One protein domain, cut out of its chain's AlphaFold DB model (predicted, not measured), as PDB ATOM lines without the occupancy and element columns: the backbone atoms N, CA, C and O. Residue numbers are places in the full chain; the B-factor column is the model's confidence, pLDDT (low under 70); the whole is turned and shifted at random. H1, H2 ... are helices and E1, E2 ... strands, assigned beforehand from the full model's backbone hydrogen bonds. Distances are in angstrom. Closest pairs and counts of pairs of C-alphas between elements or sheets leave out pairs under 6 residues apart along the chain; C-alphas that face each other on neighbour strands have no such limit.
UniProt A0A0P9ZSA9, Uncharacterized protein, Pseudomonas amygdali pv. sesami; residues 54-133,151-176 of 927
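This is residues 54 to 133 and 151 to 176 of the 927 residues of an uncharacterized protein of Pseudomonas amygdali pv. sesami (UniProt A0A0P9ZSA9). A twisted sheet of seven strands arches round one helix, H1, which sits in its hollow. The long strand E4 bends by 90 degrees at residue 99; E1, E2 and E5 join its later part in one wing, and E3, E6 and E7 make the other. The printed part has 106 residues, with E1 to E7 and then H1 along the chain; the sheet is branched and antiparallel, the class mixed, helices and strands. It is compact, with a radius of gyration of the C-alphas of 14.9 A, and spans 51 by 29 by 29 A.

Look first at E4, residues 90 to 108. On one side of it find E2, residues 65 to 74, with N 68 and O 103 2.8 A apart, and E3, residues 78 to 80, with N 80 and O 92 2.8 A apart. On the other side are E5, residues 111 to 120, with N 104 and O 116 at 2.8 A, and E6, residues 127 to 133, with N 93 and O 130 at 2.8 A. E3, E4 and E5 form a meander, each strand the antiparallel neighbour of the one before. E1, residues 56 to 59, forms a hairpin with E2, N 58 to O 67 being 2.8 A. E7, residues 151 to 153, neighbours E6, with N 129 and O 152 at 2.9 A. The sheet curls round H1, residues 159 to 174; its closest C-alphas to E7 are Gly 166 and Leu 151, 4.3 A. In H1, 11 of 12 O i to N i+4 pairs are within hydrogen-bond range.

Find C-alpha 90 at (-35.295, 20.810, 25.441); from there E4 runs 40.3 A. E5 measures 26.7 A, E2 24.1 A. H1 ends 22.1 A on, at (-45.951, 6.765, 25.969).

The farthest C-alphas, Leu 86 and Gln 111, are 51.3 A apart. Residues 134 to 150 are not printed; C-alphas 133 and 151 are 13.2 A apart. Confidence is under 70 at residues 83 and 108 to 110.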
ATOM      1  N   PRO A  54     -51.051   2.465  15.853       89.50
ATOM      2  CA  PRO A  54     -52.421   1.966  15.831       89.50
ATOM      3  C   PRO A  54     -53.353   2.888  15.047       89.50
ATOM      4  O   PRO A  54     -53.201   4.102  15.108       89.50
ATOM      5  N   ASP A  55     -54.350   2.331  14.362       90.25
ATOM      6  CA  ASP A  55     -55.363   3.148  13.697       90.25
ATOM      7  C   ASP A  55     -56.085   4.052  14.712       90.25
ATOM      8  O   ASP A  55     -56.449   3.622  15.813       90.25
ATOM      9  N   GLY A  56     -56.308   5.309  14.335       87.44
ATOM     10  CA  GLY A  56     -56.811   6.344  15.236       87.44
ATOM     11  C   GLY A  56     -57.921   7.183  14.618       87.44
ATOM     12  O   GLY A  56     -57.916   7.443  13.416       87.44
ATOM     13  N   SER A  57     -58.861   7.631  15.455       91.38
ATOM     14  CA  SER A  57     -59.865   8.645  15.117       91.38
ATOM     15  C   SER A  57     -59.788   9.785  16.127       91.38
ATOM     16  O   SER A  57     -59.980   9.570  17.325       91.38
ATOM     17  N   ILE A  58     -59.493  10.983  15.633       93.56
ATOM     18  CA  ILE A  58     -59.199  12.169  16.427       93.56
ATOM     19  C   ILE A  58     -60.224  13.252  16.067       93.56
ATOM     20  O   ILE A  58     -60.071  13.913  15.037       93.56
ATOM     21  N   PRO A  59     -61.294  13.423  16.866       89.75
ATOM     22  CA  PRO A  59     -62.209  14.545  16.701       89.75
ATOM     23  C   PRO A  59     -61.524  15.842  17.135       89.75
ATOM     24  O   PRO A  59     -60.931  15.895  18.214       89.75
ATOM     25  N   ILE A  60     -61.635  16.892  16.326       86.25
ATOM     26  CA  ILE A  60     -60.984  18.171  16.605       86.25
ATOM     27  C   ILE A  60     -61.919  19.053  17.443       86.25
ATOM     28  O   ILE A  60     -63.047  19.327  17.013       86.25
ATOM     29  N   PRO A  61     -61.492  19.500  18.641       79.88
ATOM     30  CA  PRO A  61     -62.312  20.335  19.513       79.88
ATOM     31  C   PRO A  61     -62.835  21.586  18.805       79.88
ATOM     32  O   PRO A  61     -62.127  22.199  18.015       79.88
ATOM     33  N   ASP A  62     -64.071  21.976  19.117       80.38
ATOM     34  CA  ASP A  62     -64.733  23.175  18.580       80.38
ATOM     35  C   ASP A  62     -64.876  23.223  17.041       80.38
ATOM     36  O   ASP A  62     -65.204  24.269  16.481       80.38
ATOM     37  N   THR A  63     -64.708  22.088  16.356       83.19
ATOM     38  CA  THR A  63     -64.948  21.941  14.912       83.19
ATOM     39  C   THR A  63     -65.889  20.766  14.627       83.19
ATOM     40  O   THR A  63     -66.283  20.024  15.532       83.19
ATOM     41  N   PHE A  64     -66.256  20.593  13.357       86.44
ATOM     42  CA  PHE A  64     -66.992  19.420  12.884       86.44
ATOM     43  C   PHE A  64     -66.073  18.321  12.340       86.44
ATOM     44  O   PHE A  64     -66.570  17.280  11.912       86.44
ATOM     45  N   ASP A  65     -64.757  18.515  12.392       89.12
ATOM     46  CA  ASP A  65     -63.798  17.644  11.731       89.12
ATOM     47  C   ASP A  65     -63.322  16.506  12.633       89.12
ATOM     48  O   ASP A  65     -63.185  16.612  13.856       89.12
ATOM     49  N   SER A  66     -63.077  15.362  12.010       92.12
ATOM     50  CA  SER A  66     -62.426  14.212  12.619       92.12
ATOM     51  C   SER A  66     -61.375  13.654  11.675       92.12
ATOM     52  O   SER A  66     -61.655  13.376  10.508       92.12
ATOM     53  N   HIS A  67     -60.171  13.450  12.199       94.69
ATOM     54  CA  HIS A  67     -59.053  12.880  11.460       94.69
ATOM     55  C   HIS A  67     -58.951  11.399  11.741       94.69
ATOM     56  O   HIS A  67     -58.958  10.968  12.891       94.69
ATOM     57  N   PHE A  68     -58.823  10.625  10.677       94.62
ATOM     58  CA  PHE A  68     -58.611   9.196  10.727       94.62
ATOM     59  C   PHE A  68     -57.229   8.898  10.174       94.62
ATOM     60  O   PHE A  68     -56.893   9.338   9.071       94.62
ATOM     61  N   PHE A  69     -56.450   8.151  10.944       92.88
ATOM     62  CA  PHE A  69     -55.150   7.638  10.539       92.88
ATOM     63  C   PHE A  69     -55.215   6.122  10.493       92.88
ATOM     64  O   PHE A  69     -55.720   5.505  11.432       92.88
ATOM     65  N   SER A  70     -54.703   5.536   9.416       89.94
ATOM     66  CA  SER A  70     -54.522   4.090   9.318       89.94
ATOM     67  C   SER A  70     -53.183   3.729   8.698       89.94
ATOM     68  O   SER A  70     -52.611   4.519   7.938       89.94
ATOM     69  N   ASP A  71     -52.677   2.546   9.051       86.62
ATOM     70  CA  ASP A  71     -51.423   1.980   8.530       86.62
ATOM     71  C   ASP A  71     -50.219   2.937   8.652       86.62
ATOM     72  O   ASP A  71     -49.321   2.959   7.803       86.62
ATOM     73  N   CYS A  72     -50.213   3.782   9.687       91.12
ATOM     74  CA  CYS A  72     -49.178   4.792   9.857       91.12
ATOM     75  C   CYS A  72     -47.857   4.149  10.282       91.12
ATOM     76  O   CYS A  72     -47.809   3.389  11.245       91.12
ATOM     77  N   VAL A  73     -46.766   4.474   9.591       90.12
ATOM     78  CA  VAL A  73     -45.421   3.968   9.911       90.12
ATOM     79  C   VAL A  73     -44.471   5.140  10.084       90.12
ATOM     80  O   VAL A  73     -44.454   6.063   9.269       90.12
ATOM     81  N   LEU A  74     -43.666   5.090  11.141       91.94
ATOM     82  CA  LEU A  74     -42.689   6.117  11.476       91.94
ATOM     83  C   LEU A  74     -41.304   5.763  10.922       91.94
ATOM     84  O   LEU A  74     -40.923   4.591  10.862       91.94
ATOM     85  N   GLY A  75     -40.562   6.781  10.489       91.38
ATOM     86  CA  GLY A  75     -39.145   6.678  10.145       91.38
ATOM     87  C   GLY A  75     -38.226   6.889  11.351       91.38
ATOM     88  O   GLY A  75     -38.674   6.921  12.495       91.38
ATOM     89  N   ALA A  76     -36.932   7.071  11.086       91.25
ATOM     90  CA  ALA A  76     -35.949   7.344  12.131       91.25
ATOM     91  C   ALA A  76     -36.144   8.746  12.754       91.25
ATOM     92  O   ALA A  76     -36.412   9.708  12.022       91.25
ATOM     93  N   PRO A  77     -35.980   8.897  14.082       93.69
ATOM     94  CA  PRO A  77     -35.934  10.206  14.717       93.69
ATOM     95  C   PRO A  77     -34.695  10.982  14.287       93.69
ATOM     96  O   PRO A  77     -33.588  10.452  14.232       93.69
ATOM     97  N   THR A  78     -34.888  12.272  14.031       93.06
ATOM     98  CA  THR A  78     -33.817  13.193  13.656       93.06
ATOM     99  C   THR A  78     -33.788  14.376  14.610       93.06
ATOM    100  O   THR A  78     -34.808  15.011  14.883       93.06
ATOM    101  N   LEU A  79     -32.603  14.669  15.129       93.00
ATOM    102  CA  LEU A  79     -32.312  15.879  15.872       93.00
ATOM    103  C   LEU A  79     -32.336  17.068  14.910       93.00
ATOM    104  O   LEU A  79     -31.715  17.060  13.843       93.00
ATOM    105  N   SER A  80     -33.026  18.119  15.330       88.50
ATOM    106  CA  SER A  80     -33.054  19.414  14.673       88.50
ATOM    107  C   SER A  80     -32.590  20.504  15.638       88.50
ATOM    108  O   SER A  80     -32.570  20.332  16.855       88.50
ATOM    109  N   PHE A  81     -32.233  21.664  15.093       86.00
ATOM    110  CA  PHE A  81     -31.702  22.774  15.886       86.00
ATOM    111  C   PHE A  81     -32.593  24.027  15.813       86.00
ATOM    112  O   PHE A  81     -32.108  25.159  15.884       86.00
ATOM    113  N   LYS A  82     -33.918  23.842  15.652       74.31
ATOM    114  CA  LYS A  82     -34.906  24.939  15.547       74.31
ATOM    115  C   LYS A  82     -34.862  25.878  16.770       74.31
ATOM    116  O   LYS A  82     -34.883  27.096  16.591       74.31
ATOM    117  N   HIS A  83     -34.705  25.330  17.980       68.06
ATOM    118  CA  HIS A  83     -34.749  26.060  19.264       68.06
ATOM    119  C   HIS A  83     -33.425  26.022  20.056       68.06
ATOM    120  O   HIS A  83     -33.415  26.142  21.282       68.06
ATOM    121  N   SER A  84     -32.292  25.834  19.374       73.19
ATOM    122  CA  SER A  84     -31.010  25.545  20.028       73.19
ATOM    123  C   SER A  84     -30.362  26.759  20.695       73.19
ATOM    124  O   SER A  84     -29.682  27.566  20.056       73.19
ATOM    125  N   VAL A  85     -30.523  26.823  22.015       78.94
ATOM    126  CA  VAL A  85     -29.780  27.682  22.942       78.94
ATOM    127  C   VAL A  85     -29.147  26.770  23.989       78.94
ATOM    128  O   VAL A  85     -29.828  25.895  24.511       78.94
ATOM    129  N   LEU A  86     -27.865  26.971  24.318       84.25
ATOM    130  CA  LEU A  86     -27.130  26.098  25.252       84.25
ATOM    131  C   LEU A  86     -27.793  25.969  26.631       84.25
ATOM    132  O   LEU A  86     -27.655  24.938  27.279       84.25
ATOM    133  N   GLU A  87     -28.501  27.001  27.086       86.25
ATOM    134  CA  GLU A  87     -29.219  26.994  28.365       86.25
ATOM    135  C   GLU A  87     -30.485  26.132  28.328       86.25
ATOM    136  O   GLU A  87     -30.922  25.646  29.372       86.25
ATOM    137  N   ASN A  88     -31.046  25.900  27.139       86.62
ATOM    138  CA  ASN A  88     -32.250  25.106  26.963       86.62
ATOM    139  C   ASN A  88     -31.914  23.607  26.965       86.62
ATOM    140  O   ASN A  88     -31.104  23.138  26.162       86.62
ATOM    141  N   SER A  89     -32.538  22.855  27.871       89.06
ATOM    142  CA  SER A  89     -32.417  21.395  27.922       89.06
ATOM    143  C   SER A  89     -33.367  20.675  26.964       89.06
ATOM    144  O   SER A  89     -33.125  19.509  26.655       89.06
ATOM    145  N   LEU A  90     -34.407  21.355  26.464       92.00
ATOM    146  CA  LEU A  90     -35.295  20.810  25.441       92.00
ATOM    147  C   LEU A  90     -34.602  20.832  24.081       92.00
ATOM    148  O   LEU A  90     -34.168  21.874  23.583       92.00
ATOM    149  N   LEU A  91     -34.507  19.650  23.487       92.75
ATOM    150  CA  LEU A  91     -33.982  19.434  22.153       92.75
ATOM    151  C   LEU A  91     -35.159  19.272  21.193       92.75
ATOM    152  O   LEU A  91     -36.124  18.591  21.529       92.75
ATOM    153  N   ALA A  92     -35.063  19.884  20.013       92.81
ATOM    154  CA  ALA A  92     -36.105  19.809  18.998       92.81
ATOM    155  C   ALA A  92     -35.856  18.607  18.082       92.81
ATOM    156  O   ALA A  92     -34.799  18.501  17.460       92.81
ATOM    157  N   TRP A  93     -36.844  17.744  17.932       94.00
ATOM    158  CA  TRP A  93     -36.767  16.509  17.162       94.00
ATOM    159  C   TRP A  93     -37.837  16.467  16.081       94.00
ATOM    160  O   TRP A  93     -38.849  17.164  16.151       94.00
ATOM    161  N   ARG A  94     -37.606  15.622  15.077       94.50
ATOM    162  CA  ARG A  94     -38.574  15.336  14.022       94.50
ATOM    163  C   ARG A  94     -38.527  13.864  13.633       94.50
ATOM    164  O   ARG A  94     -37.444  13.333  13.387       94.50
ATOM    165  N   ILE A  95     -39.690  13.229  13.528       94.88
ATOM    166  CA  ILE A  95     -39.861  11.871  12.986       94.88
ATOM    167  C   ILE A  95     -40.768  11.951  11.749       94.88
ATOM    168  O   ILE A  95     -41.872  12.481  11.852       94.88
ATOM    169  N   PRO A  96     -40.358  11.455  10.570       94.31
ATOM    170  CA  PRO A  96     -41.235  11.426   9.402       94.31
ATOM    171  C   PRO A  96     -42.277  10.301   9.510       94.31
ATOM    172  O   PRO A  96     -41.942   9.175   9.881       94.31
ATOM    173  N   VAL A  97     -43.523  10.577   9.123       94.75
ATOM    174  CA  VAL A  97     -44.567   9.554   8.935       94.75
ATOM    175  C   VAL A  97     -44.459   9.030   7.502       94.75
ATOM    176  O   VAL A  97     -45.006   9.604   6.564       94.75
ATOM    177  N   ILE A  98     -43.669   7.976   7.316       91.94
ATOM    178  CA  ILE A  98     -43.229   7.476   6.003       91.94
ATOM    179  C   ILE A  98     -44.262   6.597   5.289       91.94
ATOM    180  O   ILE A  98     -44.055   6.235   4.134       91.94
ATOM    181  N   ALA A  99     -45.347   6.229   5.968       90.94
ATOM    182  CA  ALA A  99     -46.491   5.530   5.393       90.94
ATOM    183  C   ALA A  99     -47.760   5.884   6.160       90.94
ATOM    184  O   ALA A  99     -47.679   6.242   7.334       90.94
ATOM    185  N   GLY A 100     -48.910   5.719   5.518       90.94
ATOM    186  CA  GLY A 100     -50.218   5.776   6.162       90.94
ATOM    187  C   GLY A 100     -51.256   6.488   5.310       90.94
ATOM    188  O   GLY A 100     -50.927   7.141   4.317       90.94
ATOM    189  N   LEU A 101     -52.519   6.361   5.694       91.44
ATOM    190  CA  LEU A 101     -53.622   7.121   5.120       91.44
ATOM    191  C   LEU A 101     -54.127   8.125   6.155       91.44
ATOM    192  O   LEU A 101     -54.390   7.759   7.297       91.44
ATOM    193  N   HIS A 102     -54.292   9.380   5.747       94.38
ATOM    194  CA  HIS A 102     -54.883  10.447   6.550       94.38
ATOM    195  C   HIS A 102     -56.177  10.913   5.896       94.38
ATOM    196  O   HIS A 102     -56.158  11.545   4.837       94.38
ATOM    197  N   THR A 103     -57.304  10.585   6.520       95.88
ATOM    198  CA  THR A 103     -58.640  10.942   6.030       95.88
ATOM    199  C   THR A 103     -59.294  11.941   6.971       95.88
ATOM    200  O   THR A 103     -59.353  11.706   8.174       95.88
ATOM    201  N   VAL A 104     -59.806  13.041   6.430       95.19
ATOM    202  CA  VAL A 104     -60.562  14.050   7.180       95.19
ATOM    203  C   VAL A 104     -62.038  13.877   6.865       95.19
ATOM    204  O   VAL A 104     -62.427  13.879   5.693       95.19
ATOM    205  N   VAL A 105     -62.847  13.703   7.905       93.81
ATOM    206  CA  VAL A 105     -64.303  13.573   7.818       93.81
ATOM    207  C   VAL A 105     -64.937  14.737   8.558       93.81
ATOM    208  O   VAL A 105     -64.741  14.868   9.764       93.81
ATOM    209  N   GLU A 106     -65.737  15.527   7.856       89.56
ATOM    210  CA  GLU A 106     -66.558  16.576   8.455       89.56
ATOM    211  C   GLU A 106     -67.916  15.986   8.869       89.56
ATOM    212  O   GLU A 106     -68.534  15.223   8.120       89.56
ATOM    213  N   ASN A 107     -68.395  16.337  10.063       83.75
ATOM    214  CA  ASN A 107     -69.738  16.042  10.558       83.75
ATOM    215  C   ASN A 107     -70.632  17.290  10.516       83.75
ATOM    216  O   ASN A 107     -70.865  17.945  11.536       83.75
ATOM    217  N   ALA A 108     -71.179  17.598   9.345       69.75
ATOM    218  CA  ALA A 108     -72.116  18.698   9.183       69.75
ATOM    219  C   ALA A 108     -73.555  18.216   9.439       69.75
ATOM    220  O   ALA A 108     -74.075  17.354   8.734       69.75
ATOM    221  N   LEU A 109     -74.231  18.784  10.447       65.00
ATOM    222  CA  LEU A 109     -75.652  18.515  10.752       65.00
ATOM    223  C   LEU A 109     -75.994  17.022  10.980       65.00
ATOM    224  O   LEU A 109     -77.119  16.594  10.721       65.00
ATOM    225  N   GLY A 110     -75.046  16.233  11.502       65.19
ATOM    226  CA  GLY A 110     -75.219  14.795  11.744       65.19
ATOM    227  C   GLY A 110     -74.906  13.913  10.534       65.19
ATOM    228  O   GLY A 110     -75.114  12.701  10.602       65.19
ATOM    229  N   GLN A 111     -74.422  14.502   9.439       72.62
ATOM    230  CA  GLN A 111     -73.946  13.785   8.268       72.62
ATOM    231  C   GLN A 111     -72.422  13.809   8.217       72.62
ATOM    232  O   GLN A 111     -71.803  14.869   8.241       72.62
ATOM    233  N   HIS A 112     -71.837  12.625   8.078       84.94
ATOM    234  CA  HIS A 112     -70.406  12.454   7.903       84.94
ATOM    235  C   HIS A 112     -70.055  12.437   6.415       84.94
ATOM    236  O   HIS A 112     -70.548  11.578   5.685       84.94
ATOM    237  N   ASN A 113     -69.191  13.352   5.983       89.06
ATOM    238  CA  ASN A 113     -68.667  13.402   4.621       89.06
ATOM    239  C   ASN A 113     -67.140  13.477   4.664       89.06
ATOM    240  O   ASN A 113     -66.565  14.260   5.417       89.06
ATOM    241  N   VAL A 114     -66.467  12.665   3.852       94.50
ATOM    242  CA  VAL A 114     -65.015  12.781   3.686       94.50
ATOM    243  C   VAL A 114     -64.717  14.067   2.916       94.50
ATOM    244  O   VAL A 114     -65.218  14.253   1.811       94.50
ATOM    245  N   HIS A 115     -63.880  14.928   3.488       91.62
ATOM    246  CA  HIS A 115     -63.451  16.192   2.886       91.62
ATOM    247  C   HIS A 115     -62.041  16.122   2.295       91.62
ATOM    248  O   HIS A 115     -61.716  16.871   1.376       91.62
ATOM    249  N   ARG A 116     -61.187  15.227   2.802       95.38
ATOM    250  CA  ARG A 116     -59.802  15.088   2.341       95.38
ATOM    251  C   ARG A 116     -59.297  13.669   2.549       95.38
ATOM    252  O   ARG A 116     -59.517  13.097   3.611       95.38
ATOM    253  N   ILE A 117     -58.560  13.138   1.577       96.12
ATOM    254  CA  ILE A 117     -57.767  11.911   1.735       96.12
ATOM    255  C   ILE A 117     -56.347  12.203   1.264       96.12
ATOM    256  O   ILE A 117     -56.144  12.617   0.124       96.12
ATOM    257  N   ALA A 118     -55.361  11.956   2.118       94.75
ATOM    258  CA  ALA A 118     -53.946  11.982   1.774       94.75
ATOM    259  C   ALA A 118     -53.307  10.627   2.075       94.75
ATOM    260  O   ALA A 118     -53.598  10.020   3.102       94.75
ATOM    261  N   ALA A 119     -52.427  10.168   1.189       92.25
ATOM    262  CA  ALA A 119     -51.556   9.033   1.454       92.25
ATOM    263  C   ALA A 119     -50.146   9.552   1.730       92.25
ATOM    264  O   ALA A 119     -49.655  10.429   1.018       92.25
ATOM    265  N   TYR A 120     -49.519   9.021   2.770       92.62
ATOM    266  CA  TYR A 120     -48.136   9.306   3.105       92.62
ATOM    267  C   TYR A 120     -47.224   8.247   2.505       92.62
ATOM    268  O   TYR A 120     -47.539   7.055   2.489       92.62
ATOM    269  N   ASP A 121     -46.081   8.711   2.021       91.31
ATOM    270  CA  ASP A 121     -45.004   7.895   1.491       91.31
ATOM    271  C   ASP A 121     -43.659   8.595   1.755       91.31
ATOM    272  O   ASP A 121     -43.638   9.770   2.136       91.31
ATOM    273  N   PRO A 122     -42.520   7.920   1.540       91.44
ATOM    274  CA  PRO A 122     -41.202   8.472   1.850       91.44
ATOM    275  C   PRO A 122     -40.826   9.756   1.093       91.44
ATOM    276  O   PRO A 122     -39.938  10.476   1.546       91.44
ATOM    277  N   LEU A 123     -41.468  10.072  -0.041       90.44
ATOM    278  CA  LEU A 123     -41.236  11.327  -0.757       90.44
ATOM    279  C   LEU A 123     -42.014  12.485  -0.146       90.44
ATOM    280  O   LEU A 123     -41.484  13.591  -0.136       90.44
ATOM    281  N   ASN A 124     -43.235  12.258   0.345       88.00
ATOM    282  CA  ASN A 124     -44.120  13.307   0.868       88.00
ATOM    283  C   ASN A 124     -44.557  13.067   2.324       88.00
ATOM    284  O   ASN A 124     -45.679  13.394   2.713       88.00
ATOM    285  N   ALA A 125     -43.663  12.483   3.121       91.88
ATOM    286  CA  ALA A 125     -43.886  12.187   4.528       91.88
ATOM    287  C   ALA A 125     -44.024  13.487   5.344       91.88
ATOM    288  O   ALA A 125     -43.069  14.276   5.386       91.88
ATOM    289  N   PRO A 126     -45.160  13.729   6.025       93.19
ATOM    290  CA  PRO A 126     -45.240  14.810   6.995       93.19
ATOM    291  C   PRO A 126     -44.309  14.501   8.167       93.19
ATOM    292  O   PRO A 126     -44.091  13.342   8.528       93.19
ATOM    293  N   GLY A 127     -43.738  15.540   8.767       94.00
ATOM    294  CA  GLY A 127     -42.928  15.364   9.965       94.00
ATOM    295  C   GLY A 127     -43.743  15.574  11.222       94.00
ATOM    296  O   GLY A 127     -44.461  16.559  11.340       94.00
ATOM    297  N   LEU A 128     -43.582  14.665  12.166       96.06
ATOM    298  CA  LEU A 128     -43.989  14.835  13.545       96.06
ATOM    299  C   LEU A 128     -42.858  15.570  14.274       96.06
ATOM    300  O   LEU A 128     -41.813  14.975  14.542       96.06
ATOM    301  N   ASP A 129     -43.030  16.869  14.508       95.44
ATOM    302  CA  ASP A 129     -42.112  17.683  15.310       95.44
ATOM    303  C   ASP A 129     -42.433  17.493  16.803       95.44
ATOM    304  O   ASP A 129     -43.602  17.382  17.167       95.44
ATOM    305  N   PHE A 130     -41.414  17.447  17.663       95.44
ATOM    306  CA  PHE A 130     -41.581  17.346  19.118       95.44
ATOM    307  C   PHE A 130     -40.355  17.858  19.870       95.44
ATOM    308  O   PHE A 130     -39.256  17.927  19.318       95.44
ATOM    309  N   ASP A 131     -40.527  18.175  21.148       94.50
ATOM    310  CA  ASP A 131     -39.434  18.523  22.049       94.50
ATOM    311  C   ASP A 131     -39.181  17.386  23.044       94.50
ATOM    312  O   ASP A 131     -40.111  16.764  23.563       94.50
ATOM    313  N   LEU A 132     -37.913  17.115  23.343       94.25
ATOM    314  CA  LEU A 132     -37.521  16.081  24.300       94.25
ATOM    315  C   LEU A 132     -36.314  16.550  25.108       94.25
ATOM    316  O   LEU A 132     -35.317  17.024  24.559       94.25
ATOM    317  N   GLU A 133     -36.407  16.415  26.430       93.06
ATOM    318  CA  GLU A 133     -35.286  16.664  27.334       93.06
ATOM    319  C   GLU A 133     -34.435  15.402  27.473       93.06
ATOM    320  O   GLU A 133     -34.943  14.328  27.792       93.06
ATOM    321  N   LEU A 151     -45.874  17.642  20.757       95.50
ATOM    322  CA  LEU A 151     -45.940  16.950  19.479       95.50
ATOM    323  C   LEU A 151     -46.848  17.728  18.521       95.50
ATOM    324  O   LEU A 151     -47.908  18.220  18.903       95.50
ATOM    325  N   SER A 152     -46.442  17.826  17.262       95.38
ATOM    326  CA  SER A 152     -47.230  18.480  16.222       95.38
ATOM    327  C   SER A 152     -46.950  17.836  14.873       95.38
ATOM    328  O   SER A 152     -45.792  17.677  14.480       95.38
ATOM    329  N   LEU A 153     -48.003  17.446  14.155       95.06
ATOM    330  CA  LEU A 153     -47.864  16.880  12.815       95.06
ATOM    331  C   LEU A 153     -47.872  17.990  11.755       95.06
ATOM    332  O   LEU A 153     -48.804  18.788  11.669       95.06
ATOM    333  N   ASP A 154     -46.860  18.005  10.896       90.50
ATOM    334  CA  ASP A 154     -46.705  18.982   9.819       90.50
ATOM    335  C   ASP A 154     -47.562  18.625   8.593       90.50
ATOM    336  O   ASP A 154     -47.108  17.955   7.663       90.50
ATOM    337  N   PHE A 155     -48.826  19.052   8.600       87.31
ATOM    338  CA  PHE A 155     -49.744  18.934   7.461       87.31
ATOM    339  C   PHE A 155     -50.567  20.226   7.260       87.31
ATOM    340  O   PHE A 155     -50.593  21.075   8.154       87.31
ATOM    341  N   PRO A 156     -51.244  20.436   6.113       80.00
ATOM    342  CA  PRO A 156     -52.048  21.640   5.854       80.00
ATOM    343  C   PRO A 156     -53.323  21.721   6.726       80.00
ATOM    344  O   PRO A 156     -54.409  21.390   6.264       80.00
ATOM    345  N   GLY A 157     -53.179  22.153   7.981       80.88
ATOM    346  CA  GLY A 157     -54.242  22.297   8.984       80.88
ATOM    347  C   GLY A 157     -53.929  23.403  10.000       80.88
ATOM    348  O   GLY A 157     -52.839  23.990   9.977       80.88
ATOM    349  N   GLY A 158     -54.889  23.721  10.871       84.44
ATOM    350  CA  GLY A 158     -54.731  24.738  11.922       84.44
ATOM    351  C   GLY A 158     -53.778  24.295  13.042       84.44
ATOM    352  O   GLY A 158     -53.537  23.106  13.215       84.44
ATOM    353  N   SER A 159     -53.243  25.223  13.850       86.12
ATOM    354  CA  SER A 159     -52.325  24.859  14.950       86.12
ATOM    355  C   SER A 159     -52.973  23.908  15.961       86.12
ATOM    356  O   SER A 159     -52.407  22.863  16.251       86.12
ATOM    357  N   THR A 160     -54.205  24.202  16.393       87.31
ATOM    358  CA  THR A 160     -54.980  23.341  17.304       87.31
ATOM    359  C   THR A 160     -55.181  21.937  16.740       87.31
ATOM    360  O   THR A 160     -55.096  20.958  17.469       87.31
ATOM    361  N   GLU A 161     -55.429  21.826  15.437       88.62
ATOM    362  CA  GLU A 161     -55.618  20.551  14.745       88.62
ATOM    363  C   GLU A 161     -54.327  19.724  14.755       88.62
ATOM    364  O   GLU A 161     -54.330  18.550  15.127       88.62
ATOM    365  N   ARG A 162     -53.201  20.365  14.417       93.69
ATOM    366  CA  ARG A 162     -51.871  19.744  14.406       93.69
ATOM    367  C   ARG A 162     -51.409  19.309  15.792       93.69
ATOM    368  O   ARG A 162     -50.815  18.241  15.905       93.69
ATOM    369  N   GLU A 163     -51.679  20.119  16.813       92.06
ATOM    370  CA  GLU A 163     -51.382  19.828  18.222       92.06
ATOM    371  C   GLU A 163     -52.265  18.684  18.745       92.06
ATOM    372  O   GLU A 163     -51.735  17.706  19.255       92.06
ATOM    373  N   THR A 164     -53.581  18.716  18.496       91.94
ATOM    374  CA  THR A 164     -54.506  17.633  18.909       91.94
ATOM    375  C   THR A 164     -54.130  16.291  18.267       91.94
ATOM    376  O   THR A 164     -54.245  15.230  18.875       91.94
ATOM    377  N   ILE A 165     -53.676  16.306  17.009       93.88
ATOM    378  CA  ILE A 165     -53.142  15.109  16.347       93.88
ATOM    379  C   ILE A 165     -51.798  14.697  16.959       93.88
ATOM    380  O   ILE A 165     -51.517  13.504  17.060       93.88
ATOM    381  N   GLY A 166     -50.980  15.659  17.383       94.62
ATOM    382  CA  GLY A 166     -49.762  15.418  18.148       94.62
ATOM    383  C   GLY A 166     -50.013  14.609  19.420       94.62
ATOM    384  O   GLY A 166     -49.296  13.635  19.648       94.62
ATOM    385  N   ASP A 167     -51.069  14.927  20.174       93.75
ATOM    386  CA  ASP A 167     -51.453  14.202  21.398       93.75
ATOM    387  C   ASP A 167     -51.699  12.707  21.127       93.75
ATOM    388  O   ASP A 167     -51.260  11.839  21.882       93.75
ATOM    389  N   PHE A 168     -52.317  12.372  19.990       94.12
ATOM    390  CA  PHE A 168     -52.512  10.977  19.581       94.12
ATOM    391  C   PHE A 168     -51.181  10.231  19.366       94.12
ATOM    392  O   PHE A 168     -51.034   9.079  19.785       94.12
ATOM    393  N   PHE A 169     -50.181  10.875  18.755       93.62
ATOM    394  CA  PHE A 169     -48.845  10.282  18.643       93.62
ATOM    395  C   PHE A 169     -48.118  10.244  19.995       93.62
ATOM    396  O   PHE A 169     -47.323   9.333  20.225       93.62
ATOM    397  N   GLN A 170     -48.408  11.178  20.905       93.50
ATOM    398  CA  GLN A 170     -47.820  11.211  22.244       93.50
ATOM    399  C   GLN A 170     -48.305  10.032  23.089       93.50
ATOM    400  O   GLN A 170     -47.500   9.380  23.763       93.50
ATOM    401  N   ASP A 171     -49.595   9.708  22.990       91.56
ATOM    402  CA  ASP A 171     -50.186   8.516  23.596       91.56
ATOM    403  C   ASP A 171     -49.497   7.242  23.086       91.56
ATOM    404  O   ASP A 171     -49.163   6.350  23.872       91.56
ATOM    405  N   TRP A 172     -49.216   7.160  21.780       90.50
ATOM    406  CA  TRP A 172     -48.469   6.038  21.205       90.50
ATOM    407  C   TRP A 172     -47.014   5.982  21.691       90.50
ATOM    408  O   TRP A 172     -46.509   4.910  22.035       90.50
ATOM    409  N   PHE A 173     -46.332   7.123  21.764       91.94
ATOM    410  CA  PHE A 173     -44.965   7.200  22.279       91.94
ATOM    411  C   PHE A 173     -44.874   6.836  23.752       91.94
ATOM    412  O   PHE A 173     -43.876   6.254  24.156       91.94
ATOM    413  N   SER A 174     -45.915   7.086  24.539       90.56
ATOM    414  CA  SER A 174     -45.951   6.765  25.969       90.56
ATOM    415  C   SER A 174     -46.477   5.351  26.263       90.56
ATOM    416  O   SER A 174     -46.403   4.889  27.402       90.56
ATOM    417  N   ASN A 175     -47.000   4.636  25.259       88.56
ATOM    418  CA  ASN A 175     -47.597   3.312  25.431       88.56
ATOM    419  C   ASN A 175     -46.533   2.221  25.679       88.56
ATOM    420  O   ASN A 175     -45.764   1.935  24.770       88.56
ATOM    421  N   PRO A 176     -46.541   1.504  26.820       85.81
ATOM    422  CA  PRO A 176     -45.576   0.432  27.107       85.81
ATOM    423  C   PRO A 176     -45.532  -0.726  26.091       85.81
ATOM    424  O   PRO A 176     -44.594  -1.519  26.109       85.81
TER     425      PRO A 176